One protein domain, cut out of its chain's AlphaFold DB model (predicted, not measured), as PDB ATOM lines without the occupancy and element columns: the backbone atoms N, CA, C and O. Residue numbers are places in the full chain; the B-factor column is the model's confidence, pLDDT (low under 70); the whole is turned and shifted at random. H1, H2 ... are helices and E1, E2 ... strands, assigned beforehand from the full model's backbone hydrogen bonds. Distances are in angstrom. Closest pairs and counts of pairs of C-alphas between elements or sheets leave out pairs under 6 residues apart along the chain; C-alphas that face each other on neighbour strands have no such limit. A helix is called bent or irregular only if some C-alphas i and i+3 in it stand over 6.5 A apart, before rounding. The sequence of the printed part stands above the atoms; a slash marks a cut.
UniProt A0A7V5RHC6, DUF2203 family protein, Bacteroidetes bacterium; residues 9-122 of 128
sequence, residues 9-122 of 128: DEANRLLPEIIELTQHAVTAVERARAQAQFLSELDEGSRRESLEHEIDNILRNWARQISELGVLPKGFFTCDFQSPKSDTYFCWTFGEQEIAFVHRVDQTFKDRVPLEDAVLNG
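Overview. This is residues 9 to 122 of the 128 residues of the protein "DUF2203 family protein" of Bacteroidetes bacterium (UniProt A0A7V5RHC6). A long helical hairpin, H1 and H2 side by side, has a small, strongly twisted sheet of four strands packed on it near the first residues of H1 and the last of H2; the hairpin's turn, residues 39 to 43, lies at the far end from the sheet. The short helix H3 lies beyond the edge strand E4, near the other end of the long axis. The printed part has 114 residues, with H1, H2, E1, E2, E3, E4 and H3 in that order; the sheet runs E1 E2 E3 E4, antiparallel throughout, and the class is mixed, helices and strands. The whole is loose, with a radius of gyration of the C-alphas of 17.2 A, and a rod spanning 59 by 24 by 20 A.

Along the chain. Find C-alpha 9 at (162.145, 180.996, 166.488); from there H1 runs to residue 38, 44.3 A away. It has a kink of 40 degrees near residue 17 and is irregular, but only just: C-alphas 13 and 16 are 7.0 A apart. Look next at C-alpha 44, (200.424, 208.819, 173.896), where H2 begins; it runs 36.3 A to residue 68. Then come E1, residues 72 to 74, 6.4 A; E2, 78 to 82, 13.5 A; E3, 88 to 93, 16.4 A; and E4, 101 to 104, 10.7 A. H3, residues 115 to 118, spans 4.9 A and ends at (155.317, 195.263, 162.382).

Arrangement. Start with the hairpin: H1 and H2 touch, closest at the C-alphas of Val 29 and Ile 55, 5.7 A, with a shallow tilt of 12 degrees, opposite ways. The strands form a meander, each the antiparallel neighbour of the one before. Look for N 72 and O 80 at 2.9 A between E1 and E2, N 79 and O 92 at 2.8 A between E2 and E3, and N 89 and O 103 at 2.8 A between E3 and E4. H1 is on the sheet at a height of 7.5 A, over E2 and E3, and runs along the strands, at 25 degrees to E3 on the local plane. H2 is on the sheet too; its closest C-alphas to E1 are those of Ala 63 and Pro 73, 5.4 A. The sheet with H1 and H2 makes two layers, helices on one face of a sheet. H3 only grazes the sheet, with the C-alphas of Phe 101 and Leu 115 5.1 A apart, and is apart from H1 and H2. Residues 101 to 102 of E4 also pair, antiparallel, with residues 113 to 114. In H2 every O i to N i+4 pair is within hydrogen-bond range, in H1 24 of 26; H3 is too short for such a pair.

Size, cuts and confidence. The C-alphas farthest apart are those of Leu 42 and Leu 120, 59.1 A. The printed part has no cut and no long link. Its mean pLDDT is 91.3; residues 39 to 42 and 118 to 122 are under 70.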
ATOM      1  N   ASP A   9     161.846 182.057 165.535       94.31
ATOM      2  CA  ASP A   9     162.145 180.996 166.488       94.31
ATOM      3  C   ASP A   9     163.562 180.418 166.282       94.31
ATOM      4  O   ASP A   9     164.298 180.200 167.243       94.31
ATOM      5  N   GLU A  10     164.018 180.260 165.034       95.94
ATOM      6  CA  GLU A  10     165.417 179.912 164.753       95.94
ATOM      7  C   GLU A  10     166.404 181.001 165.191       95.94
ATOM      8  O   GLU A  10     167.456 180.673 165.743       95.94
ATOM      9  N   ALA A  11     166.075 182.276 164.965       96.75
ATOM     10  CA  ALA A  11     166.909 183.396 165.387       96.75
ATOM     11  C   ALA A  11     167.019 183.461 166.920       96.75
ATOM     12  O   ALA A  11     168.126 183.541 167.451       96.75
ATOM     13  N   ASN A  12     165.899 183.324 167.640       97.31
ATOM     14  CA  ASN A  12     165.885 183.287 169.105       97.31
ATOM     15  C   ASN A  12     166.600 182.054 169.680       97.31
ATOM     16  O   ASN A  12     167.265 182.166 170.706       97.31
ATOM     17  N   ARG A  13     166.543 180.893 169.014       97.50
ATOM     18  CA  ARG A  13     167.329 179.713 169.417       97.50
ATOM     19  C   ARG A  13     168.837 179.913 169.298       97.50
ATOM     20  O   ARG A  13     169.574 179.346 170.096       97.50
ATOM     21  N   LEU A  14     169.286 180.660 168.292       97.62
ATOM     22  CA  LEU A  14     170.704 180.962 168.079       97.62
ATOM     23  C   LEU A  14     171.204 182.077 169.011       97.62
ATOM     24  O   LEU A  14     172.397 182.177 169.290       97.62
ATOM     25  N   LEU A  15     170.295 182.919 169.502       97.75
ATOM     26  CA  LEU A  15     170.634 184.128 170.239       97.75
ATOM     27  C   LEU A  15     171.499 183.907 171.496       97.75
ATOM     28  O   LEU A  15     172.417 184.704 171.687       97.75
ATOM     29  N   PRO A  16     171.312 182.853 172.320       98.38
ATOM     30  CA  PRO A  16     172.185 182.605 173.468       98.38
ATOM     31  C   PRO A  16     173.672 182.486 173.100       98.38
ATOM     32  O   PRO A  16     174.520 183.034 173.801       98.38
ATOM     33  N   GLU A  17     173.993 181.842 171.974       98.31
ATOM     34  CA  GLU A  17     175.371 181.719 171.477       98.31
ATOM     35  C   GLU A  17     175.920 183.081 171.022       98.31
ATOM     36  O   GLU A  17     177.047 183.456 171.344       98.31
ATOM     37  N   ILE A  18     175.098 183.877 170.331       98.25
ATOM     38  CA  ILE A  18     175.460 185.238 169.908       98.25
ATOM     39  C   ILE A  18     175.696 186.148 171.116       98.25
ATOM     40  O   ILE A  18     176.646 186.936 171.105       98.25
ATOM     41  N   ILE A  19     174.872 186.034 172.162       98.56
ATOM     42  CA  ILE A  19     175.037 186.775 173.415       98.56
ATOM     43  C   ILE A  19     176.379 186.421 174.058       98.56
ATOM     44  O   ILE A  19     177.125 187.329 174.417       98.56
ATOM     45  N   GLU A  20     176.726 185.136 174.150       98.50
ATOM     46  CA  GLU A  20     177.999 184.689 174.723       98.50
ATOM     47  C   GLU A  20     179.206 185.219 173.931       98.50
ATOM     48  O   GLU A  20     180.110 185.842 174.498       98.50
ATOM     49  N   LEU A  21     179.199 185.058 172.604       98.38
ATOM     50  CA  LEU A  21     180.252 185.567 171.717       98.38
ATOM     51  C   LEU A  21     180.417 187.087 171.835       98.38
ATOM     52  O   LEU A  21     181.536 187.612 171.844       98.38
ATOM     53  N   THR A  22     179.298 187.799 171.936       98.56
ATOM     54  CA  THR A  22     179.278 189.256 172.064       98.56
ATOM     55  C   THR A  22     179.776 189.694 173.440       98.56
ATOM     56  O   THR A  22     180.614 190.589 173.515       98.56
ATOM     57  N   GLN A  23     179.370 189.019 174.518       98.50
ATOM     58  CA  GLN A  23     179.851 189.284 175.876       98.50
ATOM     59  C   GLN A  23     181.368 189.087 175.990       98.50
ATOM     60  O   GLN A  23     182.057 189.905 176.610       98.50
ATOM     61  N   HIS A  24     181.918 188.043 175.365       98.44
ATOM     62  CA  HIS A  24     183.363 187.832 175.307       98.44
ATOM     63  C   HIS A  24     184.084 188.976 174.585       98.44
ATOM     64  O   HIS A  24     185.098 189.473 175.080       98.44
ATOM     65  N   ALA A  25     183.550 189.437 173.451       98.38
ATOM     66  CA  ALA A  25     184.125 190.548 172.701       98.38
ATOM     67  C   ALA A  25     184.045 191.881 173.468       98.38
ATOM     68  O   ALA A  25     185.038 192.606 173.525       98.38
ATOM     69  N   VAL A  26     182.910 192.178 174.111       98.25
ATOM     70  CA  VAL A  26     182.730 193.351 174.988       98.25
ATOM     71  C   VAL A  26     183.775 193.341 176.103       98.25
ATOM     72  O   VAL A  26     184.533 194.299 176.247       98.25
ATOM     73  N   THR A  27     183.897 192.219 176.815       98.25
ATOM     74  CA  THR A  27     184.858 192.058 177.921       98.25
ATOM     75  C   THR A  27     186.306 192.239 177.448       98.25
ATOM     76  O   THR A  27     187.134 192.824 178.148       98.25
ATOM     77  N   ALA A  28     186.639 191.747 176.251       97.88
ATOM     78  CA  ALA A  28     187.965 191.921 175.666       97.88
ATOM     79  C   ALA A  28     188.255 193.392 175.322       97.88
ATOM     80  O   ALA A  28     189.339 193.885 175.635       97.88
ATOM     81  N   VAL A  29     187.284 194.114 174.750       97.25
ATOM     82  CA  VAL A  29     187.409 195.557 174.476       97.25
ATOM     83  C   VAL A  29     187.598 196.345 175.773       97.25
ATOM     84  O   VAL A  29     188.472 197.208 175.845       97.25
ATOM     85  N   GLU A  30     186.816 196.050 176.813       96.25
ATOM     86  CA  GLU A  30     186.943 196.697 178.124       96.25
ATOM     87  C   GLU A  30     188.325 196.457 178.745       96.25
ATOM     88  O   GLU A  30     188.956 197.390 179.247       96.25
ATOM     89  N   ARG A  31     188.842 195.227 178.640       95.69
ATOM     90  CA  ARG A  31     190.186 194.876 179.109       95.69
ATOM     91  C   ARG A  31     191.276 195.643 178.360       95.69
ATOM     92  O   ARG A  31     192.159 196.190 179.018       95.69
ATOM     93  N   ALA A  32     191.214 195.709 177.030       93.50
ATOM     94  CA  ALA A  32     192.186 196.447 176.220       93.50
ATOM     95  C   ALA A  32     192.214 197.937 176.611       93.50
ATOM     96  O   ALA A  32     193.276 198.517 176.847       93.50
ATOM     97  N   ARG A  33     191.033 198.546 176.797       92.12
ATOM     98  CA  ARG A  33     190.906 199.939 177.261       92.12
ATOM     99  C   ARG A  33     191.523 200.147 178.645       92.12
ATOM    100  O   ARG A  33     192.267 201.109 178.834       92.12
ATOM    101  N   ALA A  34     191.253 199.248 179.591       90.62
ATOM    102  CA  ALA A  34     191.809 199.330 180.940       90.62
ATOM    103  C   ALA A  34     193.344 199.196 180.950       90.62
ATOM    104  O   ALA A  34     194.027 199.923 181.671       90.62
ATOM    105  N   GLN A  35     193.905 198.309 180.122       87.31
ATOM    106  CA  GLN A  35     195.356 198.138 179.993       87.31
ATOM    107  C   GLN A  35     196.035 199.380 179.408       87.31
ATOM    108  O   GLN A  35     197.055 199.830 179.935       87.31
ATOM    109  N   ALA A  36     195.449 199.981 178.370       85.62
ATOM    110  CA  ALA A  36     195.980 201.196 177.756       85.62
ATOM    111  C   ALA A  36     195.997 202.401 178.715       85.62
ATOM    112  O   ALA A  36     196.883 203.254 178.615       85.62
ATOM    113  N   GLN A  37     195.053 202.456 179.663       81.12
ATOM    114  CA  GLN A  37     195.003 203.486 180.702       81.12
ATOM    115  C   GLN A  37     196.119 203.332 181.753       81.12
ATOM    116  O   GLN A  37     196.555 204.332 182.318       81.12
ATOM    117  N   PHE A  38     196.595 202.109 182.017       75.00
ATOM    118  CA  PHE A  38     197.599 201.829 183.055       75.00
ATOM    119  C   PHE A  38     199.059 202.017 182.585       75.00
ATOM    120  O   PHE A  38     199.958 202.187 183.407       75.00
ATOM    121  N   LEU A  39     199.325 201.991 181.276       68.75
ATOM    122  CA  LEU A  39     200.677 202.126 180.716       68.75
ATOM    123  C   LEU A  39     201.148 203.607 180.674       68.75
ATOM    124  O   LEU A  39     200.451 204.470 180.148       68.75
ATOM    125  N   SER A  40     202.350 203.858 181.224       60.50
ATOM    126  CA  SER A  40     203.048 205.146 181.473       60.50
ATOM    127  C   SER A  40     203.077 206.186 180.324       60.50
ATOM    128  O   SER A  40     203.119 205.849 179.145       60.50
ATOM    129  N   GLU A  41     203.184 207.469 180.703       60.12
ATOM    130  CA  GLU A  41     202.960 208.720 179.938       60.12
ATOM    131  C   GLU A  41     203.929 209.067 178.781       60.12
ATOM    132  O   GLU A  41     203.799 210.131 178.184       60.12
ATOM    133  N   LEU A  42     204.902 208.221 178.428       61.00
ATOM    134  CA  LEU A  42     206.021 208.661 177.571       61.00
ATOM    135  C   LEU A  42     205.757 208.614 176.051       61.00
ATOM    136  O   LEU A  42     206.555 209.165 175.299       61.00
ATOM    137  N   ASP A  43     204.644 208.028 175.596       72.38
ATOM    138  CA  ASP A  43     204.199 208.109 174.194       72.38
ATOM    139  C   ASP A  43     202.685 207.844 174.078       72.38
ATOM    140  O   ASP A  43     202.206 206.709 174.117       72.38
ATOM    141  N   GLU A  44     201.885 208.908 174.012       75.62
ATOM    142  CA  GLU A  44     200.424 208.819 173.896       75.62
ATOM    143  C   GLU A  44     199.957 208.442 172.478       75.62
ATOM    144  O   GLU A  44     198.891 207.846 172.318       75.62
ATOM    145  N   GLY A  45     200.746 208.766 171.446       77.94
ATOM    146  CA  GLY A  45     200.400 208.518 170.045       77.94
ATOM    147  C   GLY A  45     200.427 207.032 169.705       77.94
ATOM    148  O   GLY A  45     199.407 206.475 169.301       77.94
ATOM    149  N   SER A  46     201.566 206.383 169.963       80.38
ATOM    150  CA  SER A  46     201.763 204.947 169.714       80.38
ATOM    151  C   SER A  46     200.793 204.070 170.515       80.38
ATOM    152  O   SER A  46     200.234 203.100 169.999       80.38
ATOM    153  N   ARG A  47     200.494 204.444 171.770       80.19
ATOM    154  CA  ARG A  47     199.506 203.726 172.595       80.19
ATOM    155  C   ARG A  47     198.102 203.776 172.008       80.19
ATOM    156  O   ARG A  47     197.411 202.760 172.021       80.19
ATOM    157  N   ARG A  48     197.671 204.941 171.515       83.19
ATOM    158  CA  ARG A  48     196.340 205.099 170.917       83.19
ATOM    159  C   ARG A  48     196.201 204.233 169.673       83.19
ATOM    160  O   ARG A  48     195.239 203.483 169.578       83.19
ATOM    161  N   GLU A  49     197.194 204.275 168.792       86.94
ATOM    162  CA  GLU A  49     197.213 203.459 167.576       86.94
ATOM    163  C   GLU A  49     197.224 201.952 167.890       86.94
ATOM    164  O   GLU A  49     196.499 201.183 167.256       86.94
ATOM    165  N   SER A  50     197.992 201.518 168.898       88.75
ATOM    166  CA  SER A  50     198.009 200.116 169.337       88.75
ATOM    167  C   SER A  50     196.670 199.678 169.933       88.75
ATOM    168  O   SER A  50     196.210 198.574 169.644       88.75
ATOM    169  N   LEU A  51     196.033 200.524 170.750       91.69
ATOM    170  CA  LEU A  51     194.720 200.235 171.332       91.69
ATOM    171  C   LEU A  51     193.650 200.141 170.241       91.69
ATOM    172  O   LEU A  51     192.819 199.233 170.269       91.69
ATOM    173  N   GLU A  52     193.667 201.070 169.288       93.44
ATOM    174  CA  GLU A  52     192.767 201.059 168.137       93.44
ATOM    175  C   GLU A  52     192.932 199.761 167.347       93.44
ATOM    176  O   GLU A  52     191.938 199.072 167.136       93.44
ATOM    177  N   HIS A  53     194.167 199.359 167.024       94.81
ATOM    178  CA  HIS A  53     194.450 198.087 166.350       94.81
ATOM    179  C   HIS A  53     193.957 196.859 167.126       94.81
ATOM    180  O   HIS A  53     193.427 195.921 166.523       94.81
ATOM    181  N   GLU A  54     194.136 196.831 168.447       95.69
ATOM    182  CA  GLU A  54     193.687 195.722 169.289       95.69
ATOM    183  C   GLU A  54     192.157 195.610 169.306       95.69
ATOM    184  O   GLU A  54     191.614 194.533 169.047       95.69
ATOM    185  N   ILE A  55     191.455 196.724 169.532       96.12
ATOM    186  CA  ILE A  55     189.987 196.784 169.493       96.12
ATOM    187  C   ILE A  55     189.474 196.356 168.119       96.12
ATOM    188  O   ILE A  55     188.565 195.532 168.021       96.12
ATOM    189  N   ASP A  56     190.088 196.856 167.054       96.50
ATOM    190  CA  ASP A  56     189.763 196.500 165.681       96.50
ATOM    191  C   ASP A  56     189.887 194.992 165.422       96.50
ATOM    192  O   ASP A  56     189.025 194.387 164.780       96.50
ATOM    193  N   ASN A  57     190.941 194.357 165.940       97.44
ATOM    194  CA  ASN A  57     191.125 192.911 165.838       97.44
ATOM    195  C   ASN A  57     190.037 192.142 166.593       97.44
ATOM    196  O   ASN A  57     189.514 191.156 166.066       97.44
ATOM    197  N   ILE A  58     189.659 192.601 167.790       97.94
ATOM    198  CA  ILE A  58     188.575 192.003 168.578       97.94
ATOM    199  C   ILE A  58     187.252 192.081 167.807       97.94
ATOM    200  O   ILE A  58     186.564 191.069 167.659       97.94
ATOM    201  N   LEU A  59     186.919 193.249 167.253       97.69
ATOM    202  CA  LEU A  59     185.679 193.464 166.504       97.69
ATOM    203  C   LEU A  59     185.647 192.667 165.201       97.69
ATOM    204  O   LEU A  59     184.623 192.064 164.883       97.69
ATOM    205  N   ARG A  60     186.766 192.598 164.469       97.31
ATOM    206  CA  ARG A  60     186.887 191.748 163.274       97.31
ATOM    207  C   ARG A  60     186.686 190.276 163.613       97.31
ATOM    208  O   ARG A  60     186.001 189.566 162.879       97.31
ATOM    209  N   ASN A  61     187.257 189.812 164.722       98.06
ATOM    210  CA  ASN A  61     187.098 188.432 165.160       98.06
ATOM    211  C   ASN A  61     185.659 188.121 165.603       98.06
ATOM    212  O   ASN A  61     185.136 187.058 165.276       98.06
ATOM    213  N   TRP A  62     185.005 189.043 166.313       98.50
ATOM    214  CA  TRP A  62     183.585 188.933 166.646       98.50
ATOM    215  C   TRP A  62     182.728 188.871 165.376       98.50
ATOM    216  O   TRP A  62     182.000 187.905 165.177       98.50
ATOM    217  N   ALA A  63     182.890 189.830 164.460       98.06
ATOM    218  CA  ALA A  63     182.126 189.887 163.216       98.06
ATOM    219  C   ALA A  63     182.298 188.617 162.366       98.06
ATOM    220  O   ALA A  63     181.337 188.132 161.764       98.06
ATOM    221  N   ARG A  64     183.507 188.042 162.344       97.75
ATOM    222  CA  ARG A  64     183.778 186.762 161.686       97.75
ATOM    223  C   ARG A  64     182.976 185.616 162.306       97.75
ATOM    224  O   ARG A  64     182.283 184.935 161.564       97.75
ATOM    225  N   GLN A  65     183.022 185.447 163.629       98.00
ATOM    226  CA  GLN A  65     182.273 184.392 164.327       98.00
ATOM    227  C   GLN A  65     180.759 184.535 164.111       98.00
ATOM    228  O   GLN A  65     180.094 183.566 163.769       98.00
ATOM    229  N   ILE A  66     180.219 185.757 164.188       98.12
ATOM    230  CA  ILE A  66     178.803 186.023 163.877       98.12
ATOM    231  C   ILE A  66     178.468 185.646 162.424       98.12
ATOM    232  O   ILE A  66     177.442 185.019 162.157       98.12
ATOM    233  N   SER A  67     179.352 185.977 161.478       97.06
ATOM    234  CA  SER A  67     179.172 185.632 160.062       97.06
ATOM    235  C   SER A  67     179.232 184.122 159.805       97.06
ATOM    236  O   SER A  67     178.524 183.628 158.929       97.06
ATOM    237  N   GLU A  68     180.054 183.381 160.555       96.81
ATOM    238  CA  GLU A  68     180.152 181.913 160.494       96.81
ATOM    239  C   GLU A  68     178.843 181.236 160.947       96.81
ATOM    240  O   GLU A  68     178.485 180.188 160.410       96.81
ATOM    241  N   LEU A  69     178.064 181.884 161.824       96.69
ATOM    242  CA  LEU A  69     176.706 181.459 162.196       96.69
ATOM    243  C   LEU A  69     175.640 181.797 161.133       96.69
ATOM    244  O   LEU A  69     174.468 181.452 161.284       96.69
ATOM    245  N   GLY A  70     176.023 182.466 160.040       96.62
ATOM    246  CA  GLY A  70     175.120 182.890 158.966       96.62
ATOM    247  C   GLY A  70     174.365 184.193 159.245       96.62
ATOM    248  O   GLY A  70     173.478 184.544 158.460       96.62
ATOM    249  N   VAL A  71     174.722 184.898 160.322       97.44
ATOM    250  CA  VAL A  71     174.136 186.170 160.768       97.44
ATOM    251  C   VAL A  71     174.949 187.343 160.219       97.44
ATOM    252  O   VAL A  71     176.142 187.220 159.948       97.44
ATOM    253  N   LEU A  72     174.315 188.497 160.010       96.88
ATOM    254  CA  LEU A  72     174.966 189.687 159.471       96.88
ATOM    255  C   LEU A  72     175.409 190.614 160.615       96.88
ATOM    256  O   LEU A  72     174.564 191.302 161.186       96.88
ATOM    257  N   PRO A  73     176.708 190.703 160.952       97.12
ATOM    258  CA  PRO A  73     177.176 191.690 161.919       97.12
ATOM    259  C   PRO A  73     177.022 193.109 161.352       97.12
ATOM    260  O   PRO A  73     177.361 193.382 160.195       97.12
ATOM    261  N   LYS A  74     176.528 194.029 162.180       93.69
ATOM    262  CA  LYS A  74     176.320 195.446 161.874       93.69
ATOM    263  C   LYS A  74     176.928 196.301 162.976       93.69
ATOM    264  O   LYS A  74     176.691 196.056 164.153       93.69
ATOM    265  N   GLY A  75     177.674 197.337 162.595       88.50
ATOM    266  CA  GLY A  75     178.244 198.293 163.548       88.50
ATOM    267  C   GLY A  75     178.936 197.621 164.743       88.50
ATOM    268  O   GLY A  75     179.613 196.606 164.590       88.50
ATOM    269  N   PHE A  76     178.741 198.191 165.932       91.56
ATOM    270  CA  PHE A  76     179.194 197.597 167.186       91.56
ATOM    271  C   PHE A  76     178.099 196.708 167.768       91.56
ATOM    272  O   PHE A  76     177.003 197.194 168.051       91.56
ATOM    273  N   PHE A  77     178.415 195.424 167.947       97.06
ATOM    274  CA  PHE A  77     177.606 194.469 168.712       97.06
ATOM    275  C   PHE A  77     176.115 194.453 168.343       97.06
ATOM    276  O   PHE A  77     175.250 194.281 169.196       97.06
ATOM    277  N   THR A  78     175.829 194.666 167.059       97.75
ATOM    278  CA  THR A  78     174.485 194.634 166.483       97.75
ATOM    279  C   THR A  78     174.460 193.594 165.371       97.75
ATOM    280  O   THR A  78     175.448 193.397 164.660       97.75
ATOM    281  N   CYS A  79     173.345 192.896 165.230       97.56
ATOM    282  CA  CYS A  79     173.190 191.792 164.299       97.56
ATOM    283  C   CYS A  79     171.871 191.918 163.544       97.56
ATOM    284  O   CYS A  79     170.837 192.177 164.155       97.56
ATOM    285  N   ASP A  80     171.920 191.642 162.242       97.50
ATOM    286  CA  ASP A  80     170.740 191.440 161.408       97.50
ATOM    287  C   ASP A  80     170.639 189.957 161.017       97.50
ATOM    288  O   ASP A  80     171.613 189.326 160.593       97.50
ATOM    289  N   PHE A  81     169.438 189.401 161.111       96.62
ATOM    290  CA  PHE A  81     169.086 188.053 160.680       96.62
ATOM    291  C   PHE A  81     168.178 188.180 159.464       96.62
ATOM    292  O   PHE A  81     167.138 188.841 159.524       96.62
ATOM    293  N   GLN A  82     168.552 187.552 158.346       95.88
ATOM    294  CA  GLN A  82     167.692 187.534 157.165       95.88
ATOM    295  C   GLN A  82     166.397 186.795 157.504       95.88
ATOM    296  O   GLN A  82     166.420 185.589 157.742       95.88
ATOM    297  N   SER A  83     165.276 187.516 157.502       93.06
ATOM    298  CA  SER A  83     163.969 186.912 157.750       93.06
ATOM    299  C   SER A  83     163.520 186.082 156.531       93.06
ATOM    300  O   SER A  83     164.092 186.232 155.439       93.06
ATOM    301  N   PRO A  84     162.467 185.246 156.649       90.00
ATOM    302  CA  PRO A  84     161.911 184.500 155.519       90.00
ATOM    303  C   PRO A  84     161.356 185.411 154.418       90.00
ATOM    304  O   PRO A  84     161.217 184.992 153.269       90.00
ATOM    305  N   LYS A  85     161.053 186.670 154.753       87.12
ATOM    306  CA  LYS A  85     160.631 187.694 153.804       87.12
ATOM    307  C   LYS A  85     161.850 188.511 153.403       87.12
ATOM    308  O   LYS A  85     162.443 189.221 154.209       87.12
ATOM    309  N   SER A  86     162.231 188.405 152.135       86.12
ATOM    310  CA  SER A  86     163.505 188.917 151.618       86.12
ATOM    311  C   SER A  86     163.719 190.426 151.771       86.12
ATOM    312  O   SER A  86     164.840 190.891 151.601       86.12
ATOM    313  N   ASP A  87     162.664 191.194 152.032       90.56
ATOM    314  CA  ASP A  87     162.691 192.646 152.198       90.56
ATOM    315  C   ASP A  87     162.795 193.102 153.664       90.56
ATOM    316  O   ASP A  87     162.783 194.307 153.918       90.56
ATOM    317  N   THR A  88     162.971 192.177 154.614       93.06
ATOM    318  CA  THR A  88     163.107 192.491 156.043       93.06
ATOM    319  C   THR A  88     164.247 191.736 156.727       93.06
ATOM    320  O   THR A  88     164.620 190.625 156.340       93.06
ATOM    321  N   TYR A  89     164.766 192.346 157.788       95.44
ATOM    322  CA  TYR A  89     165.689 191.747 158.742       95.44
ATOM    323  C   TYR A  89     165.067 191.761 160.130       95.44
ATOM    324  O   TYR A  89     164.531 192.787 160.553       95.44
ATOM    325  N   PHE A  90     165.189 190.652 160.855       96.25
ATOM    326  CA  PHE A  90     165.118 190.738 162.308       96.25
ATOM    327  C   PHE A  90     166.428 191.322 162.817       96.25
ATOM    328  O   PHE A  90     167.482 190.990 162.277       96.25
ATOM    329  N   CYS A  91     166.384 192.167 163.839       96.88
ATOM    330  CA  CYS A  91     167.593 192.794 164.353       96.88
ATOM    331  C   CYS A  91     167.696 192.699 165.870       96.88
ATOM    332  O   CYS A  91     166.696 192.575 166.579       96.88
ATOM    333  N   TRP A  92     168.939 192.737 166.338       98.19
ATOM    334  CA  TRP A  92     169.301 192.622 167.743       98.19
ATOM    335  C   TRP A  92     170.546 193.440 168.050       98.19
ATOM    336  O   TRP A  92     171.454 193.523 167.219       98.19
ATOM    337  N   THR A  93     170.629 194.001 169.251       98.06
ATOM    338  CA  THR A  93     171.859 194.595 169.782       98.06
ATOM    339  C   THR A  93     172.149 194.123 171.199       98.06
ATOM    340  O   THR A  93     171.250 193.756 171.956       98.06
ATOM    341  N   PHE A  94     173.425 194.160 171.573       97.88
ATOM    342  CA  PHE A  94     173.865 193.767 172.903       97.88
ATOM    343  C   PHE A  94     173.099 194.505 174.012       97.88
ATOM    344  O   PHE A  94     173.008 195.732 174.020       97.88
ATOM    345  N   GLY A  95     172.560 193.730 174.956       96.81
ATOM    346  CA  GLY A  95     171.668 194.198 176.020       96.81
ATOM    347  C   GLY A  95     170.212 193.755 175.838       96.81
ATOM    348  O   GLY A  95     169.472 193.708 176.819       96.81
ATOM    349  N   GLU A  96     169.806 193.374 174.625       97.31
ATOM    350  CA  GLU A  96     168.496 192.767 174.361       97.31
ATOM    351  C   GLU A  96     168.526 191.257 174.667       97.31
ATOM    352  O   GLU A  96     169.520 190.578 174.403       97.31
ATOM    353  N   GLN A  97     167.443 190.722 175.238       95.81
ATOM    354  CA  GLN A  97     167.359 189.310 175.663       95.81
ATOM    355  C   GLN A  97     166.742 188.391 174.603       95.81
ATOM    356  O   GLN A  97     166.930 187.179 174.644       95.81
ATOM    357  N   GLU A  98     166.008 188.971 173.659       96.19
ATOM    358  CA  GLU A  98     165.322 188.272 172.579       96.19
ATOM    359  C   GLU A  98     165.295 189.144 171.323       96.19
ATOM    360  O   GLU A  98     165.533 190.356 171.371       96.19
ATOM    361  N   ILE A  99     164.989 188.525 170.189       96.50
ATOM    362  CA  ILE A  99     164.711 189.236 168.946       96.50
ATOM    363  C   ILE A  99     163.311 189.852 169.043       96.50
ATOM    364  O   ILE A  99     162.314 189.157 168.856       96.50
ATOM    365  N   ALA A 100     163.241 191.157 169.316       95.69
ATOM    366  CA  ALA A 100     161.980 191.888 169.499       95.69
ATOM    367  C   ALA A 100     161.662 192.887 168.371       95.69
ATOM    368  O   ALA A 100     160.588 193.492 168.362       95.69
ATOM    369  N   PHE A 101     162.575 193.072 167.412       95.94
ATOM    370  CA  PHE A 101     162.476 194.128 166.406       95.94
ATOM    371  C   PHE A 101     162.739 193.643 164.978       95.94
ATOM    372  O   PHE A 101     163.435 192.655 164.733       95.94
ATOM    373  N   VAL A 102     162.197 194.397 164.022       95.38
ATOM    374  CA  VAL A 102     162.368 194.193 162.580       95.38
ATOM    375  C   VAL A 102     162.588 195.531 161.877       95.38
ATOM    376  O   VAL A 102     162.056 196.558 162.297       95.38
ATOM    377  N   HIS A 103     163.346 195.529 160.787       94.25
ATOM    378  CA  HIS A 103     163.424 196.656 159.854       94.25
ATOM    379  C   HIS A 103     163.498 196.155 158.409       94.25
ATOM    380  O   HIS A 103     163.760 194.978 158.150       94.25
ATOM    381  N   ARG A 104     163.243 197.041 157.445       92.69
ATOM    382  CA  ARG A 104     163.367 196.727 156.018       92.69
ATOM    383  C   ARG A 104     164.832 196.715 155.586       92.69
ATOM    384  O   ARG A 104     165.687 197.356 156.198       92.69
ATOM    385  N   VAL A 105     165.129 196.016 154.492       92.06
ATOM    386  CA  VAL A 105     166.500 195.945 153.950       92.06
ATOM    387  C   VAL A 105     167.045 197.288 153.446       92.06
ATOM    388  O   VAL A 105     168.257 197.436 153.319       92.06
ATOM    389  N   ASP A 106     166.172 198.254 153.147       92.62
ATOM    390  CA  ASP A 106     166.516 199.626 152.745       92.62
ATOM    391  C   ASP A 106     166.582 200.605 153.933       92.62
ATOM    392  O   ASP A 106     166.815 201.798 153.743       92.62
ATOM    393  N   GLN A 107     166.396 200.100 155.151       93.56
ATOM    394  CA  GLN A 107     166.423 200.845 156.404       93.56
ATOM    395  C   GLN A 107     167.628 200.468 157.267       93.56
ATOM    396  O   GLN A 107     168.332 199.488 157.019       93.56
ATOM    397  N   THR A 108     167.854 201.252 158.319       92.94
ATOM    398  CA  THR A 108     168.898 200.999 159.310       92.94
ATOM    399  C   THR A 108     168.312 200.472 160.617       92.94
ATOM    400  O   THR A 108     167.115 200.569 160.873       92.94
ATOM    401  N   PHE A 109     169.182 200.000 161.513       92.25
ATOM    402  CA  PHE A 109     168.809 199.577 162.867       92.25
ATOM    403  C   PHE A 109     168.039 200.641 163.676       92.25
ATOM    404  O   PHE A 109     167.307 200.308 164.608       92.25
ATOM    405  N   LYS A 110     168.205 201.929 163.341       94.00
ATOM    406  CA  LYS A 110     167.502 203.045 163.995       94.00
ATOM    407  C   LYS A 110     166.038 203.158 163.578       94.00
ATOM    408  O   LYS A 110     165.257 203.746 164.313       94.00
ATOM    409  N   ASP A 111     165.688 202.595 162.428       94.00
ATOM    410  CA  ASP A 111     164.342 202.636 161.856       94.00
ATOM    411  C   ASP A 111     163.528 201.384 162.225       94.00
ATOM    412  O   ASP A 111     162.433 201.172 161.699       94.00
ATOM    413  N   ARG A 112     164.079 200.525 163.098       94.81
ATOM    414  CA  ARG A 112     163.440 199.281 163.519       94.81
ATOM    415  C   ARG A 112     162.141 199.546 164.264       94.81
ATOM    416  O   ARG A 112     162.035 200.490 165.043       94.81
ATOM    417  N   VAL A 113     161.182 198.656 164.065       93.88
ATOM    418  CA  VAL A 113     159.898 198.665 164.764       93.88
ATOM    419  C   VAL A 113     159.751 197.394 165.597       93.88
ATOM    420  O   VAL A 113     160.328 196.364 165.224       93.88
ATOM    421  N   PRO A 114     159.012 197.438 166.719       94.38
ATOM    422  CA  PRO A 114     158.663 196.232 167.459       94.38
ATOM    423  C   PRO A 114     157.967 195.214 166.550       94.38
ATOM    424  O   PRO A 114     157.174 195.585 165.683       94.38
ATOM    425  N   LEU A 115     158.235 193.924 166.755       90.12
ATOM    426  CA  LEU A 115     157.592 192.846 165.992       90.12
ATOM    427  C   LEU A 115     156.063 192.847 166.144       90.12
ATOM    428  O   LEU A 115     155.360 192.499 165.197       90.12
ATOM    429  N   GLU A 116     155.554 193.281 167.297       82.31
ATOM    430  CA  GLU A 116     154.118 193.441 167.566       82.31
ATOM    431  C   GLU A 116     153.476 194.499 166.651       82.31
ATOM    432  O   GLU A 116     152.390 194.294 166.107       82.31
ATOM    433  N   ASP A 117     154.195 195.596 166.404       81.31
ATOM    434  CA  ASP A 117     153.742 196.710 165.570       81.31
ATOM    435  C   ASP A 117     154.022 196.485 164.080       81.31
ATOM    436  O   ASP A 117     153.492 197.189 163.217       81.31
ATOM    437  N   ALA A 118     154.874 195.520 163.744       68.50
ATOM    438  CA  ALA A 118     155.317 195.263 162.382       68.50
ATOM    439  C   ALA A 118     154.128 194.991 161.442       68.50
ATOM    440  O   ALA A 118     154.017 195.623 160.390       68.50
ATOM    441  N   VAL A 119     153.186 194.133 161.850       64.75
ATOM    442  CA  VAL A 119     151.981 193.823 161.055       64.75
ATOM    443  C   VAL A 119     151.133 195.077 160.813       64.75
ATOM    444  O   VAL A 119     150.610 195.270 159.715       64.75
ATOM    445  N   LEU A 120     151.036 195.961 161.811       56.03
ATOM    446  CA  LEU A 120     150.273 197.211 161.732       56.03
ATOM    447  C   LEU A 120     150.944 198.248 160.823       56.03
ATOM    448  O   LEU A 120     150.261 199.003 160.135       56.03
ATOM    449  N   ASN A 121     152.274 198.238 160.764       59.50
ATOM    450  CA  ASN A 121     153.075 199.148 159.945       59.50
ATOM    451  C   ASN A 121     153.321 198.634 158.515       59.50
ATOM    452  O   ASN A 121     154.182 199.151 157.806       59.50
ATOM    453  N   GLY A 122     152.578 197.610 158.080       60.09
ATOM    454  CA  GLY A 122     152.691 197.049 156.733       60.09
ATOM    455  C   GLY A 122     153.926 196.172 156.525       60.09
ATOM    456  O   GLY A 122     154.223 195.799 155.387       60.09
TER     457      GLY A 122